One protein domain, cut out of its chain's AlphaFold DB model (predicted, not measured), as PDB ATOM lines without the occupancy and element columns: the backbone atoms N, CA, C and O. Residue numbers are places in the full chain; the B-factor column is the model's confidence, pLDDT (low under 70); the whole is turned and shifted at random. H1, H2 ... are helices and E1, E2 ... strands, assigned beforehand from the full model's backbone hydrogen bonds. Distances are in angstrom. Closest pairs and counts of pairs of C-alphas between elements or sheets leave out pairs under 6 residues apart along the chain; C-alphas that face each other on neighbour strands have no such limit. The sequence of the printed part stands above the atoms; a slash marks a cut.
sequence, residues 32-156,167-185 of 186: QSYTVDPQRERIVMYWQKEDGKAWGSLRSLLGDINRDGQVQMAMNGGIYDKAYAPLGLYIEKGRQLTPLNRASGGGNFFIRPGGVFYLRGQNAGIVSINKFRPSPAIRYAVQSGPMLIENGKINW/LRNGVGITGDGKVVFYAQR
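This is residues 32 to 156 and 167 to 185 of the 186 residues of the protein "Lipoprotein" of Klebsiella grimontii (UniProt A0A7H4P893). With little regular structure, two small antiparallel sheets, E3-E2-E6-E4-E5 and E1-E8-E7, meet near E5 and E7, with helix H1 off to one side. Of 144 printed residues, 48 are in named elements, mostly strand: E1, H1, then E2 to E8. The whole is compact, with radius of gyration of the C-alphas 14.9 A, spanning 43 by 36 by 35 A.

Find E1, residues 32 to 36, from C-alpha 32 at (44.693, -37.524, 32.359). Next come H1 58-65, E2 90-92, E3 95-98, E4 115-120, E5 123-128, E6 140-144, E7 169-173 and E8 179-184, 17.0 A long, ending at C-alpha 184 (47.303, -31.910, 33.734).

Between neighbours E4 and E6, find N 117 and O 142 within hydrogen-bond range, 3.0 A. The closest C-alphas of E5 and E7, 125 and 173, are 7.2 A apart. H1 is on neither sheet; 3 of its 4 O i to N i+4 pairs are within range.

Residues 157 to 166 are cut out; C-alphas 156 and 167 are 19.7 A apart. The link H1 to E2 is long. No printed residue is under pLDDT 70.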
ATOM      1  N   GLN A  32      45.783 -36.795  32.992       91.75
ATOM      2  CA  GLN A  32      44.693 -37.524  32.359       91.75
ATOM      3  C   GLN A  32      44.930 -37.539  30.861       91.75
ATOM      4  O   GLN A  32      45.343 -36.527  30.291       91.75
ATOM      5  N   SER A  33      44.644 -38.668  30.224       94.38
ATOM      6  CA  SER A  33      44.705 -38.779  28.774       94.38
ATOM      7  C   SER A  33      43.511 -39.542  28.228       94.38
ATOM      8  O   SER A  33      42.918 -40.363  28.923       94.38
ATOM      9  N   TYR A  34      43.164 -39.236  26.984       96.81
ATOM     10  CA  TYR A  34      42.164 -39.950  26.211       96.81
ATOM     11  C   TYR A  34      42.734 -40.204  24.821       96.81
ATOM     12  O   TYR A  34      43.185 -39.270  24.150       96.81
ATOM     13  N   THR A  35      42.757 -41.471  24.415       97.94
ATOM     14  CA  THR A  35      43.228 -41.872  23.089       97.94
ATOM     15  C   THR A  35      42.021 -42.137  22.213       97.94
ATOM     16  O   THR A  35      41.202 -42.979  22.555       97.94
ATOM     17  N   VAL A  36      41.948 -41.424  21.098       97.75
ATOM     18  CA  VAL A  36      40.892 -41.525  20.098       97.75
ATOM     19  C   VAL A  36      41.429 -42.304  18.908       97.75
ATOM     20  O   VAL A  36      42.502 -41.969  18.393       97.75
ATOM     21  N   ASP A  37      40.674 -43.293  18.441       97.00
ATOM     22  CA  ASP A  37      40.871 -43.883  17.115       97.00
ATOM     23  C   ASP A  37      40.004 -43.127  16.089       97.00
ATOM     24  O   ASP A  37      38.786 -43.325  16.062       97.00
ATOM     25  N   PRO A  38      40.579 -42.275  15.213       95.69
ATOM     26  CA  PRO A  38      39.802 -41.485  14.253       95.69
ATOM     27  C   PRO A  38      39.019 -42.315  13.224       95.69
ATOM     28  O   PRO A  38      38.184 -41.761  12.506       95.69
ATOM     29  N   GLN A  39      39.287 -43.622  13.121       95.19
ATOM     30  CA  GLN A  39      38.532 -44.547  12.272       95.19
ATOM     31  C   GLN A  39      37.210 -44.988  12.915       95.19
ATOM     32  O   GLN A  39      36.290 -45.398  12.211       95.19
ATOM     33  N   ARG A  40      37.108 -44.911  14.247       95.62
ATOM     34  CA  ARG A  40      35.958 -45.398  15.031       95.62
ATOM     35  C   ARG A  40      35.220 -44.281  15.751       95.62
ATOM     36  O   ARG A  40      34.018 -44.370  15.975       95.62
ATOM     37  N   GLU A  41      35.941 -43.230  16.101       96.00
ATOM     38  CA  GLU A  41      35.462 -42.130  16.914       96.00
ATOM     39  C   GLU A  41      35.591 -40.806  16.170       96.00
ATOM     40  O   GLU A  41      36.470 -40.594  15.332       96.00
ATOM     41  N   ARG A  42      34.700 -39.872  16.502       95.38
ATOM     42  CA  ARG A  42      34.626 -38.578  15.832       95.38
ATOM     43  C   ARG A  42      35.196 -37.477  16.712       95.38
ATOM     44  O   ARG A  42      34.675 -37.198  17.787       95.38
ATOM     45  N   ILE A  43      36.185 -36.767  16.183       97.31
ATOM     46  CA  ILE A  43      36.701 -35.533  16.776       97.31
ATOM     47  C   ILE A  43      36.024 -34.347  16.084       97.31
ATOM     48  O   ILE A  43      36.011 -34.247  14.857       97.31
ATOM     49  N   VAL A  44      35.462 -33.436  16.873       96.38
ATOM     50  CA  VAL A  44      34.862 -32.187  16.391       96.38
ATOM     51  C   VAL A  44      35.325 -31.011  17.232       96.38
ATOM     52  O   VAL A  44      35.678 -31.164  18.398       96.38
ATOM     53  N   MET A  45      35.323 -29.830  16.620       97.44
ATOM     54  CA  MET A  45      35.657 -28.572  17.278       97.44
ATOM     55  C   MET A  45      34.447 -27.642  17.211       97.44
ATOM     56  O   MET A  45      33.713 -27.670  16.223       97.44
ATOM     57  N   TYR A  46      34.271 -26.830  18.251       97.25
ATOM     58  CA  TYR A  46      33.205 -25.835  18.352       97.25
ATOM     59  C   TYR A  46      33.776 -24.514  18.852       97.25
ATOM     60  O   TYR A  46      34.592 -24.513  19.778       97.25
ATOM     61  N   TRP A  47      33.320 -23.403  18.275       97.06
ATOM     62  CA  TRP A  47      33.612 -22.066  18.794       97.06
ATOM     63  C   TRP A  47      32.345 -21.283  19.134       97.06
ATOM     64  O   TRP A  47      32.145 -20.909  20.296       97.06
ATOM     65  N   GLN A  48      31.492 -21.053  18.140       96.44
ATOM     66  CA  GLN A  48      30.301 -20.217  18.260       96.44
ATOM     67  C   GLN A  48      29.020 -21.047  18.154       96.44
ATOM     68  O   GLN A  48      29.002 -22.135  17.576       96.44
ATOM     69  N   LYS A  49      27.951 -20.512  18.739       94.69
ATOM     70  CA  LYS A  49      26.573 -20.945  18.519       94.69
ATOM     71  C   LYS A  49      26.079 -20.415  17.171       94.69
ATOM     72  O   LYS A  49      26.751 -19.619  16.514       94.69
ATOM     73  N   GLU A  50      24.873 -20.813  16.786       91.56
ATOM     74  CA  GLU A  50      24.231 -20.331  15.557       91.56
ATOM     75  C   GLU A  50      24.001 -18.812  15.557       91.56
ATOM     76  O   GLU A  50      24.092 -18.184  14.507       91.56
ATOM     77  N   ASP A  51      23.805 -18.202  16.731       93.31
ATOM     78  CA  ASP A  51      23.661 -16.747  16.899       93.31
ATOM     79  C   ASP A  51      24.997 -15.973  16.834       93.31
ATOM     80  O   ASP A  51      25.033 -14.764  17.063       93.31
ATOM     81  N   GLY A  52      26.109 -16.663  16.555       93.38
ATOM     82  CA  GLY A  52      27.449 -16.085  16.466       93.38
ATOM     83  C   GLY A  52      28.125 -15.827  17.816       93.38
ATOM     84  O   GLY A  52      29.291 -15.427  17.845       93.38
ATOM     85  N   LYS A  53      27.461 -16.077  18.952       95.31
ATOM     86  CA  LYS A  53      28.091 -15.928  20.271       95.31
ATOM     87  C   LYS A  53      28.962 -17.133  20.589       95.31
ATOM     88  O   LYS A  53      28.601 -18.275  20.317       95.31
ATOM     89  N   ALA A  54      30.105 -16.888  21.224       96.00
ATOM     90  CA  ALA A  54      30.956 -17.963  21.714       96.00
ATOM     91  C   ALA A  54      30.226 -18.813  22.771       96.00
ATOM     92  O   ALA A  54      29.437 -18.303  23.569       96.00
ATOM     93  N   TRP A  55      30.546 -20.108  22.828       95.62
ATOM     94  CA  TRP A  55      30.056 -20.990  23.895       95.62
ATOM     95  C   TRP A  55      30.492 -20.540  25.296       95.62
ATOM     96  O   TRP A  55      29.784 -20.783  26.272       95.62
ATOM     97  N   GLY A  56      31.663 -19.905  25.409       93.88
ATOM     98  CA  GLY A  56      32.216 -19.334  26.646       93.88
ATOM     99  C   GLY A  56      32.676 -20.355  27.697       93.88
ATOM    100  O   GLY A  56      33.612 -20.083  28.445       93.88
ATOM    101  N   SER A  57      32.072 -21.546  27.749       94.69
ATOM    102  CA  SER A  57      32.461 -22.633  28.654       94.69
ATOM    103  C   SER A  57      32.148 -24.020  28.083       94.69
ATOM    104  O   SER A  57      31.181 -24.197  27.340       94.69
ATOM    105  N   LEU A  58      32.920 -25.030  28.505       94.62
ATOM    106  CA  LEU A  58      32.633 -26.436  28.190       94.62
ATOM    107  C   LEU A  58      31.278 -26.883  28.747       94.62
ATOM    108  O   LEU A  58      30.583 -27.648  28.092       94.62
ATOM    109  N   ARG A  59      30.868 -26.373  29.918       95.69
ATOM    110  CA  ARG A  59      29.552 -26.671  30.500       95.69
ATOM    111  C   ARG A  59      28.416 -26.208  29.589       95.69
ATOM    112  O   ARG A  59      27.493 -26.977  29.352       95.69
ATOM    113  N   SER A  60      28.494 -24.980  29.068       95.81
ATOM    114  CA  SER A  60      27.480 -24.476  28.136       95.81
ATOM    115  C   SER A  60      27.466 -25.270  26.834       95.81
ATOM    116  O   SER A  60      26.383 -25.538  26.332       95.81
ATOM    117  N   LEU A  61      28.638 -25.631  26.300       96.44
ATOM    118  CA  LEU A  61      28.743 -26.445  25.090       96.44
ATOM    119  C   LEU A  61      28.108 -27.825  25.294       96.44
ATOM    120  O   LEU A  61      27.234 -28.222  24.533       96.44
ATOM    121  N   LEU A  62      28.528 -28.547  26.335       97.06
ATOM    122  CA  LEU A  62      28.057 -29.904  26.618       97.06
ATOM    123  C   LEU A  62      26.567 -29.952  26.948       97.06
ATOM    124  O   LEU A  62      25.908 -30.907  26.553       97.06
ATOM    125  N   GLY A  63      26.031 -28.926  27.617       95.94
ATOM    126  CA  GLY A  63      24.591 -28.820  27.861       95.94
ATOM    127  C   GLY A  63      23.760 -28.813  26.575       95.94
ATOM    128  O   GLY A  63      22.608 -29.234  26.603       95.94
ATOM    129  N   ASP A  64      24.344 -28.389  25.451       94.19
ATOM    130  CA  ASP A  64      23.662 -28.378  24.160       94.19
ATOM    131  C   ASP A  64      23.992 -29.597  23.290       94.19
ATOM    132  O   ASP A  64      23.084 -30.254  22.785       94.19
ATOM    133  N   ILE A  65      25.278 -29.943  23.146       94.12
ATOM    134  CA  ILE A  65      25.714 -30.979  22.192       94.12
ATOM    135  C   ILE A  65      25.656 -32.410  22.741       94.12
ATOM    136  O   ILE A  65      25.800 -33.352  21.966       94.12
ATOM    137  N   ASN A  66      25.522 -32.591  24.060       96.19
ATOM    138  CA  ASN A  66      25.633 -33.899  24.714       96.19
ATOM    139  C   ASN A  66      24.313 -34.390  25.328       96.19
ATOM    140  O   ASN A  66      24.324 -35.087  26.341       96.19
ATOM    141  N   ARG A  67      23.168 -34.025  24.742       92.56
ATOM    142  CA  ARG A  67      21.849 -34.433  25.262       92.56
ATOM    143  C   ARG A  67      21.673 -35.956  25.290       92.56
ATOM    144  O   ARG A  67      21.102 -36.477  26.237       92.56
ATOM    145  N   ASP A  68      22.266 -36.651  24.323       93.62
ATOM    146  CA  ASP A  68      22.174 -38.112  24.188       93.62
ATOM    147  C   ASP A  68      23.318 -38.860  24.904       93.62
ATOM    148  O   ASP A  68      23.485 -40.069  24.733       93.62
ATOM    149  N   GLY A  69      24.159 -38.145  25.664       94.12
ATOM    150  CA  GLY A  69      25.238 -38.734  26.468       94.12
ATOM    151  C   GLY A  69      26.389 -39.369  25.675       94.12
ATOM    152  O   GLY A  69      27.148 -40.156  26.231       94.12
ATOM    153  N   GLN A  70      26.532 -39.055  24.385       94.19
ATOM    154  CA  GLN A  70      27.508 -39.695  23.490       94.19
ATOM    155  C   GLN A  70      28.921 -39.088  23.547       94.19
ATOM    156  O   GLN A  70      29.871 -39.680  23.028       94.19
ATOM    157  N   VAL A  71      29.092 -37.901  24.138       96.56
ATOM    158  CA  VAL A  71      30.402 -37.247  24.243       96.56
ATOM    159  C   VAL A  71      31.258 -37.969  25.278       96.56
ATOM    160  O   VAL A  71      31.005 -37.888  26.476       96.56
ATOM    161  N   GLN A  72      32.318 -38.615  24.798       95.88
ATOM    162  CA  GLN A  72      33.268 -39.345  25.641       95.88
ATOM    163  C   GLN A  72      34.211 -38.411  26.409       95.88
ATOM    164  O   GLN A  72      34.591 -38.684  27.546       95.88
ATOM    165  N   MET A  73      34.610 -37.297  25.786       95.06
ATOM    166  CA  MET A  73      35.584 -36.361  26.341       95.06
ATOM    167  C   MET A  73      35.441 -34.978  25.701       95.06
ATOM    168  O   MET A  73      35.140 -34.857  24.513       95.06
ATOM    169  N   ALA A  74      35.675 -33.926  26.488       95.62
ATOM    170  CA  ALA A  74      35.753 -32.555  26.001       95.62
ATOM    171  C   ALA A  74      36.825 -31.768  26.761       95.62
ATOM    172  O   ALA A  74      37.000 -31.927  27.969       95.62
ATOM    173  N   MET A  75      37.528 -30.890  26.049       95.25
ATOM    174  CA  MET A  75      38.593 -30.044  26.590       95.25
ATOM    175  C   MET A  75      38.651 -28.713  25.834       95.25
ATOM    176  O   MET A  75      38.144 -28.605  24.717       95.25
ATOM    177  N   ASN A  76      39.289 -27.692  26.410       93.94
ATOM    178  CA  ASN A  76      39.593 -26.473  25.659       93.94
ATOM    179  C   ASN A  76      40.595 -26.769  24.526       93.94
ATOM    180  O   ASN A  76      41.494 -27.591  24.686       93.94
ATOM    181  N   GLY A  77      40.447 -26.068  23.400       93.62
ATOM    182  CA  GLY A  77      41.303 -26.216  22.222       93.62
ATOM    183  C   GLY A  77      42.476 -25.231  22.195       93.62
ATOM    184  O   GLY A  77      43.323 -25.214  23.085       93.62
ATOM    185  N   GLY A  78      42.535 -24.423  21.134       94.00
ATOM    186  CA  GLY A  78      43.590 -23.435  20.902       94.00
ATOM    187  C   GLY A  78      43.529 -22.221  21.829       94.00
ATOM    188  O   GLY A  78      42.667 -22.102  22.698       94.00
ATOM    189  N   ILE A  79      44.470 -21.302  21.620       94.25
ATOM    190  CA  ILE A  79      44.585 -20.069  22.406       94.25
ATOM    191  C   ILE A  79      43.663 -19.001  21.819       94.25
ATOM    192  O   ILE A  79      43.595 -18.838  20.599       94.25
ATOM    193  N   TYR A  80      42.973 -18.272  22.693       94.75
ATOM    194  CA  TYR A  80      41.969 -17.271  22.347       94.75
ATOM    195  C   TYR A  80      42.151 -15.974  23.154       94.75
ATOM    196  O   TYR A  80      42.861 -15.956  24.164       94.75
ATOM    197  N   ASP A  81      41.542 -14.884  22.688       93.56
ATOM    198  CA  ASP A  81      41.568 -13.572  23.348       93.56
ATOM    199  C   ASP A  81      40.467 -13.402  24.419       93.56
ATOM    200  O   ASP A  81      39.709 -14.316  24.729       93.56
ATOM    201  N   LYS A  82      40.340 -12.210  25.010       93.38
ATOM    202  CA  LYS A  82      39.313 -11.948  26.038       93.38
ATOM    203  C   LYS A  82      37.870 -12.040  25.516       93.38
ATOM    204  O   LYS A  82      36.963 -12.199  26.326       93.38
ATOM    205  N   ALA A  83      37.664 -11.949  24.205       92.62
ATOM    206  CA  ALA A  83      36.372 -12.114  23.545       92.62
ATOM    207  C   ALA A  83      36.133 -13.563  23.079       92.62
ATOM    208  O   ALA A  83      35.169 -13.831  22.362       92.62
ATOM    209  N   TYR A  84      36.985 -14.508  23.495       94.88
ATOM    210  CA  TYR A  84      36.978 -15.908  23.070       94.88
ATOM    211  C   TYR A  84      37.285 -16.124  21.584       94.88
ATOM    212  O   TYR A  84      37.017 -17.210  21.072       94.88
ATOM    213  N   ALA A  85      37.862 -15.146  20.882       95.81
ATOM    214  CA  ALA A  85      38.247 -15.310  19.485       95.81
ATOM    215  C   ALA A  85      39.594 -16.047  19.355       95.81
ATOM    216  O   ALA A  85      40.536 -15.713  20.082       95.81
ATOM    217  N   PRO A  86      39.733 -17.037  18.449       97.12
ATOM    218  CA  PRO A  86      40.996 -17.736  18.228       97.12
ATOM    219  C   PRO A  86      42.123 -16.779  17.817       97.12
ATOM    220  O   PRO A  86      41.976 -16.004  16.875       97.12
ATOM    221  N   LEU A  87      43.289 -16.880  18.465       96.50
ATOM    222  CA  LEU A  87      44.462 -16.060  18.118       96.50
ATOM    223  C   LEU A  87      45.170 -16.506  16.830       96.50
ATOM    224  O   LEU A  87      46.023 -15.787  16.305       96.50
ATOM    225  N   GLY A  88      44.881 -17.713  16.346       97.50
ATOM    226  CA  GLY A  88      45.478 -18.302  15.149       97.50
ATOM    227  C   GLY A  88      44.453 -19.024  14.298       97.50
ATOM    228  O   GLY A  88      43.257 -18.844  14.510       97.50
ATOM    229  N   LEU A  89      44.924 -19.856  13.363       98.62
ATOM    230  CA  LEU A  89      44.057 -20.607  12.452       98.62
ATOM    231  C   LEU A  89      42.963 -21.347  13.218       98.62
ATOM    232  O   LEU A  89      43.254 -22.125  14.130       98.62
ATOM    233  N   TYR A  90      41.732 -21.169  12.758       98.69
ATOM    234  CA  TYR A  90      40.588 -21.953  13.177       98.69
ATOM    235  C   TYR A  90      39.740 -22.300  11.956       98.69
ATOM    236  O   TYR A  90      39.297 -21.419  11.213       98.69
ATOM    237  N   ILE A  91      39.543 -23.598  11.735       98.69
ATOM    238  CA  ILE A  91      38.652 -24.142  10.711       98.69
ATOM    239  C   ILE A  91      37.590 -24.958  11.437       98.69
ATOM    240  O   ILE A  91      37.924 -25.849  12.218       98.69
ATOM    241  N   GLU A  92      36.323 -24.681  11.146       98.06
ATOM    242  CA  GLU A  92      35.182 -25.425  11.674       98.06
ATOM    243  C   GLU A  92      34.261 -25.822  10.523       98.06
ATOM    244  O   GLU A  92      33.892 -24.986   9.695       98.06
ATOM    245  N   LYS A  93      33.901 -27.109  10.443       97.25
ATOM    246  CA  LYS A  93      33.039 -27.651   9.379       97.25
ATOM    247  C   LYS A  93      33.519 -27.218   7.979       97.25
ATOM    248  O   LYS A  93      32.721 -26.935   7.093       97.25
ATOM    249  N   GLY A  94      34.830 -27.203   7.747       97.94
ATOM    250  CA  GLY A  94      35.459 -26.849   6.466       97.94
ATOM    251  C   GLY A  94      35.515 -25.351   6.153       97.94
ATOM    252  O   GLY A  94      36.092 -24.973   5.139       97.94
ATOM    253  N   ARG A  95      34.966 -24.487   7.015       97.38
ATOM    254  CA  ARG A  95      35.051 -23.032   6.862       97.38
ATOM    255  C   ARG A  95      36.198 -22.494   7.708       97.38
ATOM    256  O   ARG A  95      36.226 -22.703   8.918       97.38
ATOM    257  N   GLN A  96      37.134 -21.788   7.079       98.19
ATOM    258  CA  GLN A  96      38.163 -21.046   7.804       98.19
ATOM    259  C   GLN A  96      37.531 -19.799   8.426       98.19
ATOM    260  O   GLN A  96      37.046 -18.930   7.705       98.19
ATOM    261  N   LEU A  97      37.530 -19.723   9.754       97.69
ATOM    262  CA  LEU A  97      36.959 -18.604  10.509       97.69
ATOM    263  C   LEU A  97      38.025 -17.593  10.930       97.69
ATOM    264  O   LEU A  97      37.749 -16.402  11.007       97.69
ATOM    265  N   THR A  98      39.255 -18.056  11.146       98.12
ATOM    266  CA  THR A  98      40.415 -17.203  11.422       98.12
ATOM    267  C   THR A  98      41.628 -17.701  10.631       98.12
ATOM    268  O   THR A  98      41.790 -18.914  10.447       98.12
ATOM    269  N   PRO A  99      42.484 -16.801  10.114       97.94
ATOM    270  CA  PRO A  99      43.641 -17.183   9.311       97.94
ATOM    271  C   PRO A  99      44.787 -17.734  10.168       97.94
ATOM    272  O   PRO A  99      44.875 -17.490  11.371       97.94
ATOM    273  N   LEU A 100      45.724 -18.442   9.527       98.25
ATOM    274  CA  LEU A 100      46.962 -18.870  10.178       98.25
ATOM    275  C   LEU A 100      47.789 -17.664  10.628       98.25
ATOM    276  O   LEU A 100      48.233 -16.861   9.806       98.25
ATOM    277  N   ASN A 101      48.067 -17.593  11.926       97.50
ATOM    278  CA  ASN A 101      48.866 -16.530  12.505       97.50
ATOM    279  C   ASN A 101      50.356 -16.890  12.430       97.50
ATOM    280  O   ASN A 101      50.816 -17.855  13.044       97.50
ATOM    281  N   ARG A 102      51.114 -16.102  11.664       95.69
ATOM    282  CA  ARG A 102      52.572 -16.240  11.515       95.69
ATOM    283  C   ARG A 102      53.361 -15.166  12.254       95.69
ATOM    284  O   ARG A 102      54.590 -15.173  12.161       95.69
ATOM    285  N   ALA A 103      52.685 -14.278  12.975       94.62
ATOM    286  CA  ALA A 103      53.325 -13.203  13.706       94.62
ATOM    287  C   ALA A 103      54.254 -13.740  14.803       94.62
ATOM    288  O   ALA A 103      54.213 -14.911  15.205       94.62
ATOM    289  N   SER A 104      55.108 -12.846  15.276       92.44
ATOM    290  CA  SER A 104      55.907 -13.025  16.482       92.44
ATOM    291  C   SER A 104      55.289 -12.193  17.598       92.44
ATOM    292  O   SER A 104      54.645 -11.180  17.336       92.44
ATOM    293  N   GLY A 105      55.478 -12.615  18.842       90.94
ATOM    294  CA  GLY A 105      54.897 -11.942  19.994       90.94
ATOM    295  C   GLY A 105      55.352 -12.572  21.304       90.94
ATOM    296  O   GLY A 105      56.173 -13.492  21.317       90.94
ATOM    297  N   GLY A 106      54.817 -12.064  22.411       88.00
ATOM    298  CA  GLY A 106      55.080 -12.580  23.753       88.00
ATOM    299  C   GLY A 106      54.094 -13.672  24.179       88.00
ATOM    300  O   GLY A 106      52.955 -13.717  23.728       88.00
ATOM    301  N   GLY A 107      54.512 -14.534  25.106       87.56
ATOM    302  CA  GLY A 107      53.675 -15.613  25.643       87.56
ATOM    303  C   GLY A 107      53.807 -16.939  24.884       87.56
ATOM    304  O   GLY A 107      54.522 -17.040  23.887       87.56
ATOM    305  N   ASN A 108      53.152 -17.997  25.385       88.00
ATOM    306  CA  ASN A 108      53.446 -19.358  24.911       88.00
ATOM    307  C   ASN A 108      53.016 -19.612  23.451       88.00
ATOM    308  O   ASN A 108      53.653 -20.420  22.784       88.00
ATOM    309  N   PHE A 109      52.001 -18.894  22.950       92.19
ATOM    310  CA  PHE A 109      51.470 -19.067  21.595       92.19
ATOM    311  C   PHE A 109      52.541 -18.827  20.526       92.19
ATOM    312  O   PHE A 109      52.566 -19.494  19.493       92.19
ATOM    313  N   PHE A 110      53.463 -17.900  20.796       93.00
ATOM    314  CA  PHE A 110      54.509 -17.504  19.861       93.00
ATOM    315  C   PHE A 110      55.824 -18.276  20.047       93.00
ATOM    316  O   PHE A 110      56.765 -18.070  19.274       93.00
ATOM    317  N   ILE A 111      55.910 -19.196  21.019       92.00
ATOM    318  CA  ILE A 111      57.070 -20.086  21.149       92.00
ATOM    319  C   ILE A 111      57.082 -21.035  19.945       92.00
ATOM    320  O   ILE A 111      56.130 -21.768  19.691       92.00
ATOM    321  N   ARG A 112      58.177 -21.004  19.181       92.69
ATOM    322  CA  ARG A 112      58.333 -21.792  17.955       92.69
ATOM    323  C   ARG A 112      58.968 -23.173  18.215       92.69
ATOM    324  O   ARG A 112      59.714 -23.306  19.185       92.69
ATOM    325  N   PRO A 113      58.735 -24.161  17.332       94.31
ATOM    326  CA  PRO A 113      57.706 -24.144  16.289       94.31
ATOM    327  C   PRO A 113      56.294 -24.131  16.896       94.31
ATOM    328  O   PRO A 113      56.034 -24.795  17.893       94.31
ATOM    329  N   GLY A 114      55.395 -23.338  16.310       95.56
ATOM    330  CA  GLY A 114      53.956 -23.457  16.567       95.56
ATOM    331  C   GLY A 114      53.377 -24.580  15.708       95.56
ATOM    332  O   GLY A 114      53.977 -24.936  14.689       95.56
ATOM    333  N   GLY A 115      52.221 -25.115  16.093       97.00
ATOM    334  CA  GLY A 115      51.603 -26.264  15.436       97.00
ATOM    335  C   GLY A 115      50.163 -26.008  15.009       97.00
ATOM    336  O   GLY A 115      49.461 -25.179  15.585       97.00
ATOM    337  N   VAL A 116      49.723 -26.753  14.002       98.38
ATOM    338  CA  VAL A 116      48.321 -26.884  13.612       98.38
ATOM    339  C   VAL A 116      47.930 -28.341  13.764       98.38
ATOM    340  O   VAL A 116      48.517 -29.198  13.104       98.38
ATOM    341  N   PHE A 117      46.934 -28.602  14.605       98.50
ATOM    342  CA  PHE A 117      46.209 -29.868  14.608       98.50
ATOM    343  C   PHE A 117      45.033 -29.750  13.641       98.50
ATOM    344  O   PHE A 117      44.297 -28.763  13.700       98.50
ATOM    345  N   TYR A 118      44.858 -30.717  12.745       98.69
ATOM    346  CA  TYR A 118      43.785 -30.708  11.754       98.69
ATOM    347  C   TYR A 118      43.170 -32.092  11.543       98.69
ATOM    348  O   TYR A 118      43.800 -33.117  11.794       98.69
ATOM    349  N   LEU A 119      41.940 -32.098  11.030       98.38
ATOM    350  CA  LEU A 119      41.165 -33.282  10.675       98.38
ATOM    351  C   LEU A 119      40.732 -33.208   9.211       98.38
ATOM    352  O   LEU A 119      40.119 -32.225   8.781       98.38
ATOM    353  N   ARG A 120      41.025 -34.269   8.457       95.81
ATOM    354  CA  ARG A 120      40.655 -34.467   7.052       95.81
ATOM    355  C   ARG A 120      39.993 -35.836   6.895       95.81
ATOM    356  O   ARG A 120      40.679 -36.850   6.759       95.81
ATOM    357  N   GLY A 121      38.662 -35.862   6.925       90.81
ATOM    358  CA  GLY A 121      37.912 -37.115   7.053       90.81
ATOM    359  C   GLY A 121      38.289 -37.828   8.354       90.81
ATOM    360  O   GLY A 121      38.352 -37.191   9.401       90.81
ATOM    361  N   GLN A 122      38.610 -39.118   8.264       92.44
ATOM    362  CA  GLN A 122      39.089 -39.944   9.384       92.44
ATOM    363  C   GLN A 122      40.612 -39.847   9.602       92.44
ATOM    364  O   GLN A 122      41.199 -40.667  10.296       92.44
ATOM    365  N   ASN A 123      41.287 -38.866   8.993       94.56
ATOM    366  CA  ASN A 123      42.720 -38.653   9.188       94.56
ATOM    367  C   ASN A 123      42.963 -37.417  10.046       94.56
ATOM    368  O   ASN A 123      42.542 -36.312   9.688       94.56
ATOM    369  N   ALA A 124      43.702 -37.595  11.134       97.62
ATOM    370  CA  ALA A 124      44.229 -36.504  11.932       97.62
ATOM    371  C   ALA A 124      45.674 -36.186  11.529       97.62
ATOM    372  O   ALA A 124      46.418 -37.058  11.084       97.62
ATOM    373  N   GLY A 125      46.083 -34.932  11.691       97.06
ATOM    374  CA  GLY A 125      47.463 -34.522  11.464       97.06
ATOM    375  C   GLY A 125      47.890 -33.389  12.384       97.06
ATOM    376  O   GLY A 125      47.081 -32.547  12.773       97.06
ATOM    377  N   ILE A 126      49.181 -33.365  12.714       97.62
ATOM    378  CA  ILE A 126      49.845 -32.244  13.380       97.62
ATOM    379  C   ILE A 126      51.012 -31.818  12.500       97.62
ATOM    380  O   ILE A 126      51.874 -32.625  12.165       97.62
ATOM    381  N   VAL A 127      51.052 -30.540  12.133       97.06
ATOM    382  CA  VAL A 127      52.142 -29.967  11.335       97.06
ATOM    383  C   VAL A 127      52.594 -28.643  11.921       97.06
ATOM    384  O   VAL A 127      51.796 -27.901  12.491       97.06
ATOM    385  N   SER A 128      53.872 -28.308  11.747       96.75
ATOM    386  CA  SER A 128      54.340 -26.969  12.088       96.75
ATOM    387  C   SER A 128      53.694 -25.920  11.184       96.75
ATOM    388  O   SER A 128      53.392 -26.171  10.014       96.75
ATOM    389  N   ILE A 129      53.503 -24.709  11.708       96.56
ATOM    390  CA  ILE A 129      52.835 -23.608  10.986       96.56
ATOM    391  C   ILE A 129      53.467 -23.280   9.618       96.56
ATOM    392  O   ILE A 129      52.778 -22.823   8.710       96.56
ATOM    393  N   ASN A 130      54.762 -23.550   9.430       95.25
ATOM    394  CA  ASN A 130      55.452 -23.337   8.152       95.25
ATOM    395  C   ASN A 130      55.093 -24.411   7.109       95.25
ATOM    396  O   ASN A 130      55.075 -24.135   5.905       95.25
ATOM    397  N   LYS A 131      54.784 -25.627   7.572       96.56
ATOM    398  CA  LYS A 131      54.411 -26.782   6.747       96.56
ATOM    399  C   LYS A 131      52.905 -26.868   6.502       96.56
ATOM    400  O   LYS A 131      52.489 -27.584   5.599       96.56
ATOM    401  N   PHE A 132      52.089 -26.133   7.259       97.81
ATOM    402  CA  PHE A 132      50.644 -26.123   7.052       97.81
ATOM    403  C   PHE A 132      50.283 -25.629   5.643       97.81
ATOM    404  O   PHE A 132      50.793 -24.605   5.167       97.81
ATOM    405  N   ARG A 133      49.391 -26.364   4.976       96.81
ATOM    406  CA  ARG A 133      48.812 -26.020   3.677       96.81
ATOM    407  C   ARG A 133      47.291 -26.162   3.776       96.81
ATOM    408  O   ARG A 133      46.833 -27.225   4.201       96.81
ATOM    409  N   PRO A 134      46.515 -25.120   3.433       94.56
ATOM    410  CA  PRO A 134      45.063 -25.221   3.436       94.56
ATOM    411  C   PRO A 134      44.607 -26.246   2.395       94.56
ATOM    412  O   PRO A 134      45.245 -26.434   1.361       94.56
ATOM    413  N   SER A 135      43.497 -26.918   2.677       96.31
ATOM    414  CA  SER A 135      42.889 -27.890   1.774       96.31
ATOM    415  C   SER A 135      41.383 -27.925   2.026       96.31
ATOM    416  O   SER A 135      40.989 -27.934   3.194       96.31
ATOM    417  N   PRO A 136      40.542 -28.007   0.980       95.69
ATOM    418  CA  PRO A 136      39.091 -28.129   1.145       95.69
ATOM    419  C   PRO A 136      38.680 -29.414   1.878       95.69
ATOM    420  O   PRO A 136      37.586 -29.502   2.423       95.69
ATOM    421  N   ALA A 137      39.568 -30.410   1.936       97.38
ATOM    422  CA  ALA A 137      39.322 -31.648   2.657       97.38
ATOM    423  C   ALA A 137      39.485 -31.494   4.188       97.38
ATOM    424  O   ALA A 137      39.018 -32.348   4.943       97.38
ATOM    425  N   ILE A 138      40.140 -30.427   4.668       98.50
ATOM    426  CA  ILE A 138      40.296 -30.161   6.104       98.50
ATOM    427  C   ILE A 138      38.973 -29.626   6.653       98.50
ATOM    428  O   ILE A 138      38.574 -28.503   6.357       98.50
ATOM    429  N   ARG A 139      38.296 -30.424   7.483       98.38
ATOM    430  CA  ARG A 139      37.015 -30.041   8.098       98.38
ATOM    431  C   ARG A 139      37.189 -29.308   9.415       98.38
ATOM    432  O   ARG A 139      36.364 -28.458   9.733       98.38
ATOM    433  N   TYR A 140      38.247 -29.615  10.154       98.69
ATOM    434  CA  TYR A 140      38.559 -28.939  11.403       98.69
ATOM    435  C   TYR A 140      40.049 -28.673  11.500       98.69
ATOM    436  O   TYR A 140      40.851 -29.518  11.104       98.69
ATOM    437  N   ALA A 141      40.424 -27.518  12.035       98.62
ATOM    438  CA  ALA A 141      41.808 -27.218  12.358       98.62
ATOM    439  C   ALA A 141      41.887 -26.184  13.471       98.62
ATOM    440  O   ALA A 141      41.083 -25.257  13.521       98.62
ATOM    441  N   VAL A 142      42.902 -26.318  14.315       98.38
ATOM    442  CA  VAL A 142      43.218 -25.344  15.351       98.38
ATOM    443  C   VAL A 142      44.725 -25.136  15.425       98.38
ATOM    444  O   VAL A 142      45.506 -26.089  15.499       98.38
ATOM    445  N   GLN A 143      45.143 -23.876  15.385       98.12
ATOM    446  CA  GLN A 143      46.516 -23.488  15.669       98.12
ATOM    447  C   GLN A 143      46.723 -23.346  17.175       98.12
ATOM    448  O   GLN A 143      45.937 -22.711  17.878       98.12
ATOM    449  N   SER A 144      47.835 -23.885  17.661       95.38
ATOM    450  CA  SER A 144      48.294 -23.667  19.028       95.38
ATOM    451  C   SER A 144      49.822 -23.655  19.083       95.38
ATOM    452  O   SER A 144      50.514 -23.886  18.088       95.38
ATOM    453  N   GLY A 145      50.367 -23.356  20.254       90.50
ATOM    454  CA  GLY A 145      51.803 -23.337  20.462       90.50
ATOM    455  C   GLY A 145      52.192 -23.457  21.933       90.50
ATOM    456  O   GLY A 145      51.394 -23.131  22.819       90.50
ATOM    457  N   PRO A 146      53.432 -23.898  22.196       94.12
ATOM    458  CA  PRO A 146      54.386 -24.458  21.226       94.12
ATOM    459  C   PRO A 146      54.073 -25.913  20.850       94.12
ATOM    460  O   PRO A 146      53.421 -26.631  21.604       94.12
ATOM    461  N   MET A 147      54.611 -26.385  19.722       95.38
ATOM    462  CA  MET A 147      54.788 -27.826  19.523       95.38
ATOM    463  C   MET A 147      55.775 -28.348  20.565       95.38
ATOM    464  O   MET A 147      56.851 -27.767  20.749       95.38
ATOM    465  N   LEU A 148      55.404 -29.438  21.237       94.50
ATOM    466  CA  LEU A 148      56.248 -30.055  22.258       94.50
ATOM    467  C   LEU A 148      57.278 -31.004  21.654       94.50
ATOM    468  O   LEU A 148      58.431 -30.998  22.073       94.50
ATOM    469  N   ILE A 149      56.852 -31.801  20.674       93.56
ATOM    470  CA  ILE A 149      57.665 -32.815  20.006       93.56
ATOM    471  C   ILE A 149      57.434 -32.685  18.497       93.56
ATOM    472  O   ILE A 149      56.290 -32.624  18.046       93.56
ATOM    473  N   GLU A 150      58.508 -32.646  17.710       89.31
ATOM    474  CA  GLU A 150      58.466 -32.750  16.246       89.31
ATOM    475  C   GLU A 150      59.434 -33.862  15.822       89.31
ATOM    476  O   GLU A 150      60.602 -33.846  16.205       89.31
ATOM    477  N   ASN A 151      58.957 -34.847  15.051       85.00
ATOM    478  CA  ASN A 151      59.762 -35.982  14.574       85.00
ATOM    479  C   ASN A 151      60.533 -36.709  15.698       85.00
ATOM    480  O   ASN A 151      61.726 -36.978  15.572       85.00
ATOM    481  N   GLY A 152      59.870 -36.954  16.833       87.06
ATOM    482  CA  GLY A 152      60.469 -37.605  18.005       87.06
ATOM    483  C   GLY A 152      61.452 -36.739  18.804       87.06
ATOM    484  O   GLY A 152      61.970 -37.195  19.817       87.06
ATOM    485  N   LYS A 153      61.701 -35.485  18.399       90.12
ATOM    486  CA  LYS A 153      62.602 -34.559  19.100       90.12
ATOM    487  C   LYS A 153      61.809 -33.558  19.932       90.12
ATOM    488  O   LYS A 153      60.933 -32.869  19.409       90.12
ATOM    489  N   ILE A 154      62.145 -33.453  21.216       91.69
ATOM    490  CA  ILE A 154      61.571 -32.453  22.124       91.69
ATOM    491  C   ILE A 154      62.004 -31.049  21.684       91.69
ATOM    492  O   ILE A 154      63.156 -30.816  21.312       91.69
ATOM    493  N   ASN A 155      61.080 -30.094  21.741       91.81
ATOM    494  CA  ASN A 155      61.354 -28.694  21.465       91.81
ATOM    495  C   ASN A 155      62.300 -28.112  22.526       91.81
ATOM    496  O   ASN A 155      61.897 -27.852  23.656       91.81
ATOM    497  N   TRP A 156      63.544 -27.838  22.134       89.62
ATOM    498  CA  TRP A 156      64.605 -27.321  23.009       89.62
ATOM    499  C   TRP A 156      64.268 -25.993  23.707       89.62
ATOM    500  O   TRP A 156      64.883 -25.649  24.718       89.62
ATOM    501  N   LEU A 167      48.917 -25.119  34.503       86.44
ATOM    502  CA  LEU A 167      48.223 -26.288  33.965       86.44
ATOM    503  C   LEU A 167      48.160 -26.220  32.441       86.44
ATOM    504  O   LEU A 167      47.856 -25.173  31.857       86.44
ATOM    505  N   ARG A 168      48.474 -27.346  31.808       89.75
ATOM    506  CA  ARG A 168      48.528 -27.510  30.360       89.75
ATOM    507  C   ARG A 168      47.678 -28.679  29.924       89.75
ATOM    508  O   ARG A 168      47.532 -29.683  30.616       89.75
ATOM    509  N   ASN A 169      47.204 -28.547  28.705       93.94
ATOM    510  CA  ASN A 169      46.662 -29.630  27.933       93.94
ATOM    511  C   ASN A 169      47.352 -29.659  26.564       93.94
ATOM    512  O   ASN A 169      48.097 -28.739  26.209       93.94
ATOM    513  N   GLY A 170      47.143 -30.729  25.814       95.44
ATOM    514  CA  GLY A 170      47.689 -30.836  24.475       95.44
ATOM    515  C   GLY A 170      47.148 -32.028  23.713       95.44
ATOM    516  O   GLY A 170      46.379 -32.836  24.235       95.44
ATOM    517  N   VAL A 171      47.562 -32.094  22.452       97.75
ATOM    518  CA  VAL A 171      47.206 -33.150  21.512       97.75
ATOM    519  C   VAL A 171      48.469 -33.675  20.841       97.75
ATOM    520  O   VAL A 171      49.347 -32.899  20.454       97.75
ATOM    521  N   GLY A 172      48.559 -34.994  20.724       96.88
ATOM    522  CA  GLY A 172      49.598 -35.719  20.005       96.88
ATOM    523  C   GLY A 172      48.989 -36.730  19.039       96.88
ATOM    524  O   GLY A 172      47.793 -37.012  19.093       96.88
ATOM    525  N   ILE A 173      49.824 -37.271  18.152       96.38
ATOM    526  CA  ILE A 173      49.460 -38.371  17.258       96.38
ATOM    527  C   ILE A 173      50.512 -39.468  17.407       96.38
ATOM    528  O   ILE A 173      51.711 -39.180  17.387       96.38
ATOM    529  N   THR A 174      50.063 -40.702  17.605       94.25
ATOM    530  CA  THR A 174      50.923 -41.887  17.712       94.25
ATOM    531  C   THR A 174      51.412 -42.350  16.337       94.25
ATOM    532  O   THR A 174      50.903 -41.925  15.300       94.25
ATOM    533  N   GLY A 175      52.398 -43.253  16.306       91.25
ATOM    534  CA  GLY A 175      52.924 -43.803  15.048       91.25
ATOM    535  C   GLY A 175      51.886 -44.564  14.210       91.25
ATOM    536  O   GLY A 175      52.002 -44.592  12.990       91.25
ATOM    537  N   ASP A 176      50.854 -45.121  14.850       92.56
ATOM    538  CA  ASP A 176      49.711 -45.796  14.216       92.56
ATOM    539  C   ASP A 176      48.526 -44.852  13.921       92.56
ATOM    540  O   ASP A 176      47.457 -45.310  13.527       92.56
ATOM    541  N   GLY A 177      48.693 -43.534  14.082       93.94
ATOM    542  CA  GLY A 177      47.705 -42.532  13.661       93.94
ATOM    543  C   GLY A 177      46.576 -42.246  14.655       93.94
ATOM    544  O   GLY A 177      45.669 -41.474  14.330       93.94
ATOM    545  N   LYS A 178      46.625 -42.801  15.872       97.50
ATOM    546  CA  LYS A 178      45.675 -42.463  16.942       97.50
ATOM    547  C   LYS A 178      45.971 -41.083  17.508       97.50
ATOM    548  O   LYS A 178      47.122 -40.648  17.571       97.50
ATOM    549  N   VAL A 179      44.927 -40.392  17.946       98.19
ATOM    550  CA  VAL A 179      45.036 -39.052  18.529       98.19
ATOM    551  C   VAL A 179      45.036 -39.173  20.043       98.19
ATOM    552  O   VAL A 179      44.123 -39.754  20.614       98.19
ATOM    553  N   VAL A 180      46.035 -38.598  20.706       97.75
ATOM    554  CA  VAL A 180      46.132 -38.601  22.169       97.75
ATOM    555  C   VAL A 180      45.903 -37.192  22.674       97.75
ATOM    556  O   VAL A 180      46.721 -36.302  22.444       97.75
ATOM    557  N   PHE A 181      44.805 -36.993  23.390       97.50
ATOM    558  CA  PHE A 181      44.578 -35.786  24.166       97.50
ATOM    559  C   PHE A 181      45.071 -36.001  25.587       97.50
ATOM    560  O   PHE A 181      44.837 -37.059  26.167       97.50
ATOM    561  N   TYR A 182      45.722 -35.001  26.172       94.94
ATOM    562  CA  TYR A 182      46.117 -35.045  27.576       94.94
ATOM    563  C   TYR A 182      45.870 -33.707  28.266       94.94
ATOM    564  O   TYR A 182      45.896 -32.648  27.637       94.94
ATOM    565  N   ALA A 183      45.655 -33.759  29.576       92.69
ATOM    566  CA  ALA A 183      45.526 -32.597  30.437       92.69
ATOM    567  C   ALA A 183      46.138 -32.879  31.811       92.69
ATOM    568  O   ALA A 183      45.971 -33.963  32.374       92.69
ATOM    569  N   GLN A 184      46.837 -31.886  32.352       88.62
ATOM    570  CA  GLN A 184      47.303 -31.910  33.734       88.62
ATOM    571  C   GLN A 184      46.115 -31.700  34.677       88.62
ATOM    572  O   GLN A 184      45.258 -30.851  34.418       88.62
ATOM    573  N   ARG A 185      46.071 -32.466  35.769       81.06
ATOM    574  CA  ARG A 185      45.182 -32.167  36.895       81.06
ATOM    575  C   ARG A 185      45.827 -31.117  37.801       81.06
ATOM    576  O   ARG A 185      47.050 -31.074  37.913       81.06
TER     577      ARG A 185